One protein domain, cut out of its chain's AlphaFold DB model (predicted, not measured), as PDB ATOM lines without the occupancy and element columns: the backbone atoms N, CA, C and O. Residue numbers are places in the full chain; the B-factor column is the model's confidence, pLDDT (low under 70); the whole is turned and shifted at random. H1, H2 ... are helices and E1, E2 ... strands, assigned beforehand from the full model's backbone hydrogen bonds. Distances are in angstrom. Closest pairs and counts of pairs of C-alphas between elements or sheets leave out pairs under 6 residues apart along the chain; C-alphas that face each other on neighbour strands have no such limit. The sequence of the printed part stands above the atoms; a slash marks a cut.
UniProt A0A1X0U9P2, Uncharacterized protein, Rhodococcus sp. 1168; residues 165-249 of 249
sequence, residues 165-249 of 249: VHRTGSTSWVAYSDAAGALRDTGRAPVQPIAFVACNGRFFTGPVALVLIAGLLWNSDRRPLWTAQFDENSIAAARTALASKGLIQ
ATOM      1  N   VAL A 165     165.194 207.393 189.113       91.06
ATOM      2  CA  VAL A 165     166.146 206.675 189.971       91.06
ATOM      3  C   VAL A 165     165.559 206.548 191.368       91.06
ATOM      4  O   VAL A 165     165.222 207.529 192.023       91.06
ATOM      5  N   HIS A 166     165.472 205.314 191.844       91.00
ATOM      6  CA  HIS A 166     164.810 204.964 193.086       91.00
ATOM      7  C   HIS A 166     165.723 204.110 193.949       91.00
ATOM      8  O   HIS A 166     166.307 203.126 193.487       91.00
ATOM      9  N   ARG A 167     165.793 204.442 195.235       88.69
ATOM     10  CA  ARG A 167     166.339 203.532 196.235       88.69
ATOM     11  C   ARG A 167     165.319 202.420 196.477       88.69
ATOM     12  O   ARG A 167     164.138 202.697 196.671       88.69
ATOM     13  N   THR A 168     165.764 201.171 196.420       88.75
ATOM     14  CA  THR A 168     164.915 199.974 196.593       88.75
ATOM     15  C   THR A 168     165.344 199.110 197.779       88.75
ATOM     16  O   THR A 168     164.663 198.146 198.123       88.75
ATOM     17  N   GLY A 169     166.458 199.464 198.422       84.81
ATOM     18  CA  GLY A 169     166.962 198.855 199.647       84.81
ATOM     19  C   GLY A 169     168.112 199.670 200.242       84.81
ATOM     20  O   GLY A 169     168.502 200.707 199.702       84.81
ATOM     21  N   SER A 170     168.698 199.193 201.341       81.06
ATOM     22  CA  SER A 170     169.813 199.880 202.013       81.06
ATOM     23  C   SER A 170     171.020 200.081 201.089       81.06
ATOM     24  O   SER A 170     171.615 201.152 201.087       81.06
ATOM     25  N   THR A 171     171.331 199.106 200.236       80.62
ATOM     26  CA  THR A 171     172.455 199.166 199.285       80.62
ATOM     27  C   THR A 171     172.023 198.969 197.834       80.62
ATOM     28  O   THR A 171     172.842 198.589 196.995       80.62
ATOM     29  N   SER A 172     170.737 199.169 197.544       88.12
ATOM     30  CA  SER A 172     170.149 198.824 196.251       88.12
ATOM     31  C   SER A 172     169.411 200.003 195.644       88.12
ATOM     32  O   SER A 172     168.614 200.675 196.303       88.12
ATOM     33  N   TRP A 173     169.683 200.223 194.365       91.69
ATOM     34  CA  TRP A 173     169.130 201.297 193.561       91.69
ATOM     35  C   TRP A 173     168.669 200.745 192.221       91.69
ATOM     36  O   TRP A 173     169.306 199.872 191.626       91.69
ATOM     37  N   VAL A 174     167.560 201.276 191.734       93.81
ATOM     38  CA  VAL A 174     166.980 200.923 190.445       93.81
ATOM     39  C   VAL A 174     166.685 202.202 189.698       93.81
ATOM     40  O   VAL A 174     166.144 203.145 190.264       93.81
ATOM     41  N   ALA A 175     167.000 202.211 188.414       94.12
ATOM     42  CA  ALA A 175     166.454 203.175 187.491       94.12
ATOM     43  C   ALA A 175     165.835 202.504 186.278       94.12
ATOM     44  O   ALA A 175     166.113 201.339 185.981       94.12
ATOM     45  N   TYR A 176     164.991 203.250 185.582       94.44
ATOM     46  CA  TYR A 176     164.346 202.791 184.366       94.44
ATOM     47  C   TYR A 176     164.315 203.887 183.300       94.44
ATOM     48  O   TYR A 176     164.363 205.073 183.609       94.44
ATOM     49  N   SER A 177     164.251 203.467 182.043       93.88
ATOM     50  CA  SER A 177     164.100 204.326 180.866       93.88
ATOM     51  C   SER A 177     163.322 203.562 179.783       93.88
ATOM     52  O   SER A 177     162.845 202.443 180.014       93.88
ATOM     53  N   ASP A 178     163.163 204.176 178.618       92.00
ATOM     54  CA  ASP A 178     162.456 203.644 177.465       92.00
ATOM     55  C   ASP A 178     163.364 203.683 176.228       92.00
ATOM     56  O   ASP A 178     163.824 204.738 175.793       92.00
ATOM     57  N   ALA A 179     163.599 202.521 175.616       88.31
ATOM     58  CA  ALA A 179     164.377 202.431 174.384       88.31
ATOM     59  C   ALA A 179     163.723 203.200 173.222       88.31
ATOM     60  O   ALA A 179     164.411 203.574 172.272       88.31
ATOM     61  N   ALA A 180     162.408 203.442 173.297       87.00
ATOM     62  CA  ALA A 180     161.670 204.197 172.295       87.00
ATOM     63  C   ALA A 180     161.937 205.714 172.351       87.00
ATOM     64  O   ALA A 180     161.652 206.407 171.375       87.00
ATOM     65  N   GLY A 181     162.464 206.246 173.459       85.44
ATOM     66  CA  GLY A 181     162.717 207.679 173.622       85.44
ATOM     67  C   GLY A 181     162.895 208.098 175.083       85.44
ATOM     68  O   GLY A 181     162.453 207.401 175.987       85.44
ATOM     69  N   ALA A 182     163.499 209.267 175.320       84.06
ATOM     70  CA  ALA A 182     163.723 209.772 176.679       84.06
ATOM     71  C   ALA A 182     162.419 209.887 177.483       84.06
ATOM     72  O   ALA A 182     161.448 210.517 177.038       84.06
ATOM     73  N   LEU A 183     162.412 209.343 178.699       84.50
ATOM     74  CA  LEU A 183     161.213 209.257 179.523       84.50
ATOM     75  C   LEU A 183     161.066 210.487 180.428       84.50
ATOM     76  O   LEU A 183     161.174 210.403 181.645       84.50
ATOM     77  N   ARG A 184     160.773 211.648 179.832       76.25
ATOM     78  CA  ARG A 184     160.665 212.933 180.560       76.25
ATOM     79  C   ARG A 184     159.463 213.034 181.510       76.25
ATOM     80  O   ARG A 184     159.478 213.866 182.411       76.25
ATOM     81  N   ASP A 185     158.431 212.217 181.305       79.81
ATOM     82  CA  ASP A 185     157.229 212.179 182.143       79.81
ATOM     83  C   ASP A 185     157.205 210.908 183.005       79.81
ATOM     84  O   ASP A 185     156.992 209.803 182.508       79.81
ATOM     85  N   THR A 186     157.388 211.081 184.314       72.12
ATOM     86  CA  THR A 186     157.343 209.994 185.312       72.12
ATOM     87  C   THR A 186     155.991 209.291 185.426       72.12
ATOM     88  O   THR A 186     155.938 208.149 185.890       72.12
ATOM     89  N   GLY A 187     154.900 209.948 185.017       79.75
ATOM     90  CA  GLY A 187     153.558 209.370 185.029       79.75
ATOM     91  C   GLY A 187     153.347 208.342 183.920       79.75
ATOM     92  O   GLY A 187     152.494 207.461 184.048       79.75
ATOM     93  N   ARG A 188     154.150 208.405 182.855       86.38
ATOM     94  CA  ARG A 188     154.045 207.522 181.698       86.38
ATOM     95  C   ARG A 188     154.828 206.224 181.912       86.38
ATOM     96  O   ARG A 188     156.004 206.236 182.269       86.38
ATOM     97  N   ALA A 189     154.186 205.092 181.623       91.25
ATOM     98  CA  ALA A 189     154.869 203.803 181.556       91.25
ATOM     99  C   ALA A 189     155.787 203.727 180.317       91.25
ATOM    100  O   ALA A 189     155.361 204.144 179.232       91.25
ATOM    101  N   PRO A 190     157.005 203.167 180.436       92.94
ATOM    102  CA  PRO A 190     157.863 202.927 179.283       92.94
ATOM    103  C   PRO A 190     157.264 201.851 178.363       92.94
ATOM    104  O   PRO A 190     156.711 200.852 178.829       92.94
ATOM    105  N   VAL A 191     157.391 202.054 177.053       92.94
ATOM    106  CA  VAL A 191     156.887 201.150 176.006       92.94
ATOM    107  C   VAL A 191     157.894 200.042 175.707       92.94
ATOM    108  O   VAL A 191     157.508 198.885 175.550       92.94
ATOM    109  N   GLN A 192     159.184 200.378 175.651       93.62
ATOM    110  CA  GLN A 192     160.297 199.443 175.488       93.62
ATOM    111  C   GLN A 192     161.213 199.541 176.716       93.62
ATOM    112  O   GLN A 192     162.231 200.234 176.686       93.62
ATOM    113  N   PRO A 193     160.849 198.884 177.833       94.69
ATOM    114  CA  PRO A 193     161.442 199.171 179.127       94.69
ATOM    115  C   PRO A 193     162.897 198.714 179.197       94.69
ATOM    116  O   PRO A 193     163.219 197.558 178.911       94.69
ATOM    117  N   ILE A 194     163.763 199.609 179.662       95.12
ATOM    118  CA  ILE A 194     165.142 199.294 180.035       95.12
ATOM    119  C   ILE A 194     165.286 199.540 181.530       95.12
ATOM    120  O   ILE A 194     164.897 200.594 182.029       95.12
ATOM    121  N   ALA A 195     165.859 198.572 182.242       95.44
ATOM    122  CA  ALA A 195     166.190 198.713 183.654       95.44
ATOM    123  C   ALA A 195     167.699 198.842 183.854       95.44
ATOM    124  O   ALA A 195     168.488 198.196 183.162       95.44
ATOM    125  N   PHE A 196     168.070 199.626 184.862       96.12
ATOM    126  CA  PHE A 196     169.420 199.804 185.377       96.12
ATOM    127  C   PHE A 196     169.377 199.471 186.865       96.12
ATOM    128  O   PHE A 196     168.652 200.110 187.622       96.12
ATOM    129  N   VAL A 197     170.118 198.460 187.304       94.56
ATOM    130  CA  VAL A 197     170.054 197.967 188.684       94.56
ATOM    131  C   VAL A 197     171.447 197.988 189.285       94.56
ATOM    132  O   VAL A 197     172.362 197.365 188.754       94.56
ATOM    133  N   ALA A 198     171.595 198.683 190.408       91.00
ATOM    134  CA  ALA A 198     172.761 198.617 191.272       91.00
ATOM    135  C   ALA A 198     172.362 197.869 192.542       91.00
ATOM    136  O   ALA A 198     171.505 198.328 193.290       91.00
ATOM    137  N   CYS A 199     172.946 196.701 192.779       89.19
ATOM    138  CA  CYS A 199     172.608 195.864 193.925       89.19
ATOM    139  C   CYS A 199     173.830 195.040 194.329       89.19
ATOM    140  O   CYS A 199     174.503 194.466 193.471       89.19
ATOM    141  N   ASN A 200     174.134 194.984 195.629       83.75
ATOM    142  CA  ASN A 200     175.230 194.184 196.193       83.75
ATOM    143  C   ASN A 200     176.591 194.410 195.499       83.75
ATOM    144  O   ASN A 200     177.313 193.459 195.192       83.75
ATOM    145  N   GLY A 201     176.928 195.665 195.182       82.44
ATOM    146  CA  GLY A 201     178.184 195.994 194.499       82.44
ATOM    147  C   GLY A 201     178.252 195.548 193.032       82.44
ATOM    148  O   GLY A 201     179.325 195.582 192.430       82.44
ATOM    149  N   ARG A 202     177.123 195.154 192.430       87.31
ATOM    150  CA  ARG A 202     177.006 194.797 191.011       87.31
ATOM    151  C   ARG A 202     176.068 195.745 190.274       87.31
ATOM    152  O   ARG A 202     175.084 196.218 190.834       87.31
ATOM    153  N   PHE A 203     176.376 195.965 188.998       89.94
ATOM    154  CA  PHE A 203     175.577 196.761 188.076       89.94
ATOM    155  C   PHE A 203     175.024 195.870 186.961       89.94
ATOM    156  O   PHE A 203     175.782 195.146 186.313       89.94
ATOM    157  N   PHE A 204     173.721 195.962 186.715       92.69
ATOM    158  CA  PHE A 204     173.012 195.272 185.643       92.69
ATOM    159  C   PHE A 204     172.256 196.287 184.794       92.69
ATOM    160  O   PHE A 204     171.714 197.259 185.315       92.69
ATOM    161  N   THR A 205     172.193 196.052 183.487       94.50
ATOM    162  CA  THR A 205     171.422 196.887 182.567       94.50
ATOM    163  C   THR A 205     170.876 196.049 181.427       94.50
ATOM    164  O   THR A 205     171.568 195.153 180.938       94.50
ATOM    165  N   GLY A 206     169.664 196.351 180.970       93.38
ATOM    166  CA  GLY A 206     169.131 195.743 179.757       93.38
ATOM    167  C   GLY A 206     167.618 195.865 179.591       93.38
ATOM    168  O   GLY A 206     166.932 196.329 180.508       93.38
ATOM    169  N   PRO A 207     167.101 195.441 178.423       95.00
ATOM    170  CA  PRO A 207     165.669 195.343 178.177       95.00
ATOM    171  C   PRO A 207     165.021 194.360 179.150       95.00
ATOM    172  O   PRO A 207     165.536 193.260 179.364       95.00
ATOM    173  N   VAL A 208     163.883 194.742 179.722       94.25
ATOM    174  CA  VAL A 208     163.125 193.899 180.654       94.25
ATOM    175  C   VAL A 208     161.625 194.087 180.461       94.25
ATOM    176  O   VAL A 208     161.163 195.115 179.975       94.25
ATOM    177  N   ALA A 209     160.839 193.090 180.866       95.19
ATOM    178  CA  ALA A 209     159.388 193.228 180.891       95.19
ATOM    179  C   ALA A 209     158.962 194.316 181.891       95.19
ATOM    180  O   ALA A 209     159.523 194.418 182.984       95.19
ATOM    181  N   LEU A 210     157.921 195.082 181.554       95.56
ATOM    182  CA  LEU A 210     157.435 196.194 182.380       95.56
ATOM    183  C   LEU A 210     157.061 195.754 183.809       95.56
ATOM    184  O   LEU A 210     157.376 196.444 184.776       95.56
ATOM    185  N   VAL A 211     156.473 194.561 183.952       96.44
ATOM    186  CA  VAL A 211     156.123 193.970 185.256       96.44
ATOM    187  C   VAL A 211     157.352 193.694 186.136       96.44
ATOM    188  O   VAL A 211     157.272 193.805 187.357       96.44
ATOM    189  N   LEU A 212     158.517 193.399 185.543       96.31
ATOM    190  CA  LEU A 212     159.764 193.230 186.297       96.31
ATOM    191  C   LEU A 212     160.273 194.578 186.822       96.31
ATOM    192  O   LEU A 212     160.766 194.634 187.944       96.31
ATOM    193  N   ILE A 213     160.101 195.673 186.072       95.12
ATOM    194  CA  ILE A 213     160.402 197.021 186.584       95.12
ATOM    195  C   ILE A 213     159.467 197.369 187.742       95.12
ATOM    196  O   ILE A 213     159.933 197.813 188.789       95.12
ATOM    197  N   ALA A 214     158.166 197.104 187.605       95.44
ATOM    198  CA  ALA A 214     157.218 197.303 188.700       95.44
ATOM    199  C   ALA A 214     157.594 196.470 189.943       95.44
ATOM    200  O   ALA A 214     157.568 196.983 191.061       95.44
ATOM    201  N   GLY A 215     158.031 195.218 189.756       95.19
ATOM    202  CA  GLY A 215     158.523 194.355 190.833       95.19
ATOM    203  C   GLY A 215     159.787 194.885 191.525       95.19
ATOM    204  O   GLY A 215     159.867 194.846 192.756       95.19
ATOM    205  N   LEU A 216     160.742 195.423 190.754       93.94
ATOM    206  CA  LEU A 216     161.949 196.090 191.259       93.94
ATOM    207  C   LEU A 216     161.605 197.330 192.097       93.94
ATOM    208  O   LEU A 216     162.185 197.542 193.161       93.94
ATOM    209  N   LEU A 217     160.648 198.132 191.629       93.31
ATOM    210  CA  LEU A 217     160.216 199.372 192.276       93.31
ATOM    211  C   LEU A 217     159.233 199.145 193.430       93.31
ATOM    212  O   LEU A 217     158.901 200.092 194.127       93.31
ATOM    213  N   TRP A 218     158.765 197.918 193.670       90.88
ATOM    214  CA  TRP A 218     157.659 197.664 194.601       90.88
ATOM    215  C   TRP A 218     157.897 198.155 196.039       90.88
ATOM    216  O   TRP A 218     156.946 198.543 196.712       90.88
ATOM    217  N   ASN A 219     159.156 198.175 196.484       85.19
ATOM    218  CA  ASN A 219     159.547 198.657 197.812       85.19
ATOM    219  C   ASN A 219     160.191 200.052 197.776       85.19
ATOM    220  O   ASN A 219     160.803 200.453 198.761       85.19
ATOM    221  N   SER A 220     160.137 200.765 196.649       87.31
ATOM    222  CA  SER A 220     160.717 202.103 196.585       87.31
ATOM    223  C   SER A 220     159.864 203.112 197.349       87.31
ATOM    224  O   SER A 220     158.634 203.045 197.340       87.31
ATOM    225  N   ASP A 221     160.525 204.100 197.958       73.25
ATOM    226  CA  ASP A 221     159.861 205.164 198.726       73.25
ATOM    227  C   ASP A 221     158.855 205.964 197.880       73.25
ATOM    228  O   ASP A 221     157.892 206.536 198.391       73.25
ATOM    229  N   ARG A 222     159.087 206.030 196.565       80.19
ATOM    230  CA  ARG A 222     158.251 206.745 195.598       80.19
ATOM    231  C   ARG A 222     158.021 205.871 194.378       80.19
ATOM    232  O   ARG A 222     158.820 205.884 193.444       80.19
ATOM    233  N   ARG A 223     156.929 205.110 194.393       86.56
ATOM    234  CA  ARG A 223     156.520 204.282 193.254       86.56
ATOM    235  C   ARG A 223     155.863 205.131 192.164       86.56
ATOM    236  O   ARG A 223     154.971 205.916 192.489       86.56
ATOM    237  N   PRO A 224     156.250 204.968 190.888       89.31
ATOM    238  CA  PRO A 224     155.536 205.595 189.783       89.31
ATOM    239  C   PRO A 224     154.076 205.133 189.724       89.31
ATOM    240  O   PRO A 224     153.788 203.952 189.904       89.31
ATOM    241  N   LEU A 225     153.143 206.038 189.416       90.31
ATOM    242  CA  LEU A 225     151.704 205.726 189.425       90.31
ATOM    243  C   LEU A 225     151.332 204.590 188.466       90.31
ATOM    244  O   LEU A 225     150.462 203.776 188.774       90.31
ATOM    245  N   TRP A 226     152.024 204.487 187.330       93.00
ATOM    246  CA  TRP A 226     151.764 203.444 186.344       93.00
ATOM    247  C   TRP A 226     152.034 202.028 186.867       93.00
ATOM    248  O   TRP A 226     151.547 201.073 186.268       93.00
ATOM    249  N   THR A 227     152.761 201.840 187.977       92.94
ATOM    250  CA  THR A 227     152.947 200.496 188.552       92.94
ATOM    251  C   THR A 227     151.654 199.931 189.142       92.94
ATOM    252  O   THR A 227     151.547 198.722 189.302       92.94
ATOM    253  N   ALA A 228     150.662 200.781 189.440       90.38
ATOM    254  CA  ALA A 228     149.377 200.369 190.009       90.38
ATOM    255  C   ALA A 228     148.503 199.541 189.048       90.38
ATOM    256  O   ALA A 228     147.512 198.959 189.473       90.38
ATOM    257  N   GLN A 229     148.861 199.473 187.761       93.19
ATOM    258  CA  GLN A 229     148.144 198.660 186.775       93.19
ATOM    259  C   GLN A 229     148.378 197.145 186.936       93.19
ATOM    260  O   GLN A 229     147.690 196.358 186.292       93.19
ATOM    261  N   PHE A 230     149.363 196.735 187.741       94.88
ATOM    262  CA  PHE A 230     149.704 195.330 187.966       94.88
ATOM    263  C   PHE A 230     149.103 194.827 189.278       94.88
ATOM    264  O   PHE A 230     149.203 195.492 190.308       94.88
ATOM    265  N   ASP A 231     148.518 193.631 189.247       94.69
ATOM    266  CA  ASP A 231     147.985 192.970 190.436       94.69
ATOM    267  C   ASP A 231     149.097 192.385 191.329       94.69
ATOM    268  O   ASP A 231     150.227 192.137 190.891       94.69
ATOM    269  N   GLU A 232     148.767 192.131 192.597       93.12
ATOM    270  CA  GLU A 232     149.723 191.645 193.599       93.12
ATOM    271  C   GLU A 232     150.347 190.290 193.239       93.12
ATOM    272  O   GLU A 232     151.531 190.080 193.512       93.12
ATOM    273  N   ASN A 233     149.606 189.388 192.583       95.69
ATOM    274  CA  ASN A 233     150.130 188.069 192.216       95.69
ATOM    275  C   ASN A 233     151.175 188.189 191.105       95.69
ATOM    276  O   ASN A 233     152.246 187.583 191.191       95.69
ATOM    277  N   SER A 234     150.901 189.015 190.091       95.88
ATOM    278  CA  SER A 234     151.857 189.326 189.023       95.88
ATOM    279  C   SER A 234     153.143 189.942 189.578       95.88
ATOM    280  O   SER A 234     154.249 189.551 189.189       95.88
ATOM    281  N   ILE A 235     153.019 190.863 190.538       96.44
ATOM    282  CA  ILE A 235     154.172 191.465 191.213       96.44
ATOM    283  C   ILE A 235     154.929 190.440 192.066       96.44
ATOM    284  O   ILE A 235     156.160 190.406 192.017       96.44
ATOM    285  N   ALA A 236     154.239 189.580 192.813       95.56
ATOM    286  CA  ALA A 236     154.872 188.540 193.625       95.56
ATOM    287  C   ALA A 236     155.671 187.546 192.763       95.56
ATOM    288  O   ALA A 236     156.816 187.210 193.088       95.56
ATOM    289  N   ALA A 237     155.115 187.135 191.620       96.00
ATOM    290  CA  ALA A 237     155.805 186.286 190.652       96.00
ATOM    291  C   ALA A 237     157.046 186.985 190.066       96.00
ATOM    292  O   ALA A 237     158.136 186.408 190.048       96.00
ATOM    293  N   ALA A 238     156.910 188.253 189.659       96.19
ATOM    294  CA  ALA A 238     158.022 189.063 189.165       96.19
ATOM    295  C   ALA A 238     159.143 189.193 190.208       96.19
ATOM    296  O   ALA A 238     160.315 188.980 189.897       96.19
ATOM    297  N   ARG A 239     158.793 189.475 191.466       95.25
ATOM    298  CA  ARG A 239     159.754 189.573 192.572       95.25
ATOM    299  C   ARG A 239     160.457 188.248 192.846       95.25
ATOM    300  O   ARG A 239     161.671 188.244 193.019       95.25
ATOM    301  N   THR A 240     159.743 187.127 192.797       95.88
ATOM    302  CA  THR A 240     160.347 185.791 192.937       95.88
ATOM    303  C   THR A 240     161.396 185.542 191.849       95.88
ATOM    304  O   THR A 240     162.513 185.107 192.138       95.88
ATOM    305  N   ALA A 241     161.087 185.897 190.598       93.69
ATOM    306  CA  ALA A 241     162.037 185.791 189.495       93.69
ATOM    307  C   ALA A 241     163.258 186.711 189.689       93.69
ATOM    308  O   ALA A 241     164.394 186.269 189.505       93.69
ATOM    309  N   LEU A 242     163.056 187.962 190.112       92.81
ATOM    310  CA  LEU A 242     164.140 188.914 190.388       92.81
ATOM    311  C   LEU A 242     165.048 188.449 191.537       92.81
ATOM    312  O   LEU A 242     166.273 188.545 191.423       92.81
ATOM    313  N   ALA A 243     164.467 187.899 192.605       91.62
ATOM    314  CA  ALA A 243     165.201 187.335 193.735       91.62
ATOM    315  C   ALA A 243     166.049 186.130 193.300       91.62
ATOM    316  O   ALA A 243     167.233 186.059 193.623       91.62
ATOM    317  N   SER A 244     165.507 185.245 192.453       91.06
ATOM    318  CA  SER A 244     166.262 184.111 191.887       91.06
ATOM    319  C   SER A 244     167.483 184.534 191.053       91.06
ATOM    320  O   SER A 244     168.422 183.760 190.870       91.06
ATOM    321  N   LYS A 245     167.485 185.775 190.543       86.06
ATOM    322  CA  LYS A 245     168.596 186.386 189.798       86.06
ATOM    323  C   LYS A 245     169.501 187.260 190.673       86.06
ATOM    324  O   LYS A 245     170.468 187.816 190.159       86.06
ATOM    325  N   GLY A 246     169.207 187.382 191.968       85.06
ATOM    326  CA  GLY A 246     169.956 188.214 192.911       85.06
ATOM    327  C   GLY A 246     169.827 189.718 192.656       85.06
ATOM    328  O   GLY A 246     170.725 190.473 193.026       85.06
ATOM    329  N   LEU A 247     168.749 190.155 191.993       84.50
ATOM    330  CA  LEU A 247     168.499 191.571 191.688       84.50
ATOM    331  C   LEU A 247     167.770 192.296 192.822       84.50
ATOM    332  O   LEU A 247     167.891 193.513 192.945       84.50
ATOM    333  N   ILE A 248     167.055 191.549 193.662       84.44
ATOM    334  CA  ILE A 248     166.441 192.020 194.905       84.44
ATOM    335  C   ILE A 248     166.697 190.997 196.015       84.44
ATOM    336  O   ILE A 248     166.954 189.828 195.715       84.44
ATOM    337  N   GLN A 249     166.659 191.459 197.265       70.06
ATOM    338  CA  GLN A 249     166.717 190.622 198.466       70.06
ATOM    339  C   GLN A 249     165.305 190.242 198.919       70.06
ATOM    340  O   GLN A 249     164.388 191.085 198.755       70.06
TER     341      GLN A 249
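What this domain is: This is residues 165 to 249 of the 249 residues of an uncharacterized protein of Rhodococcus sp. 1168 (UniProt A0A1X0U9P2). A twisted wall of four strands has the helix H1 packed along one face, while its other face is bare. H3 crosses H1 on the side away from the sheet, and the short H2 lies near H1, also away from the sheet. The 85 printed residues hold four named strands and then three named helices, in the order E1 E2 E3 E4 H1 H2 H3; the sheet's order is E1, E2, E3, E4, all antiparallel. The class is mixed, helices and strands, and the whole is compact and rounded, with a radius of gyration of the C-alphas of 11.8 A and spans of 29 by 27 by 22 A.

Where its parts are: Find C-alpha 165 at (166.146, 206.675, 189.971); there E1, residues 165 to 169, begins and runs 12.5 A. Go on to E2, residues 172 to 178, 20.9 A long, and past the loop to E3, residues 193 to 199, 18.8 A. E4, residues 202 to 207, runs 17.1 A and ends with C-alpha 207 at (165.669, 195.343, 178.177). Next come H1, residues 210 to 217, 10.8 A, and H2, residues 225 to 229, 8.3 A. H3, residues 232 to 244, runs 18.3 A to C-alpha 244 at (166.262, 184.111, 191.887).

How they stand to each other: Begin with the sheet, a meander, each strand the antiparallel neighbour of the one before; E1 and E4 are its edge strands. In the hairpin E1 and E2, look for N 166 and O 174, 2.8 A apart, within hydrogen-bond range. In the hairpin E2 and E3, N 175 and O 196 are 2.8 A apart, and in the hairpin E3 and E4, N 197 and O 204 are 2.8 A apart, both within hydrogen-bond range. H1 is on the sheet at a height of 8.9 A, over E2 and E3, and runs along the strands, at 26 degrees to E2 on the local plane. The closest C-alphas of E3 and H1 are those of Pro 193 and Leu 210, 6.0 A apart. H1 and H3 touch, about perpendicular at 75 degrees; their closest C-alphas are those of Gly 215 and Arg 239, 5.2 A apart. H1 and H2 are close but not clearly touching, with the C-alphas of Ala 214 and Thr 227 closest at 5.3 A. H2 and H3 are apart, and neither is on the sheet. In H1 and H3 every O i to N i+4 pair is within hydrogen-bond range; in H2 it is 0 of 1, with 2 of 2 O i to N i+3 pairs within range.

The domain as a whole: The two C-alphas farthest apart are those of Arg 184 and Ser 244, at 31.5 A. The printed part has no cut and ends at Gln 249, the chain's last residue. The link from E2 to E3, residues 179 to 192, is long. The mean pLDDT of the printed part is 90.1, and no printed residue is under 70.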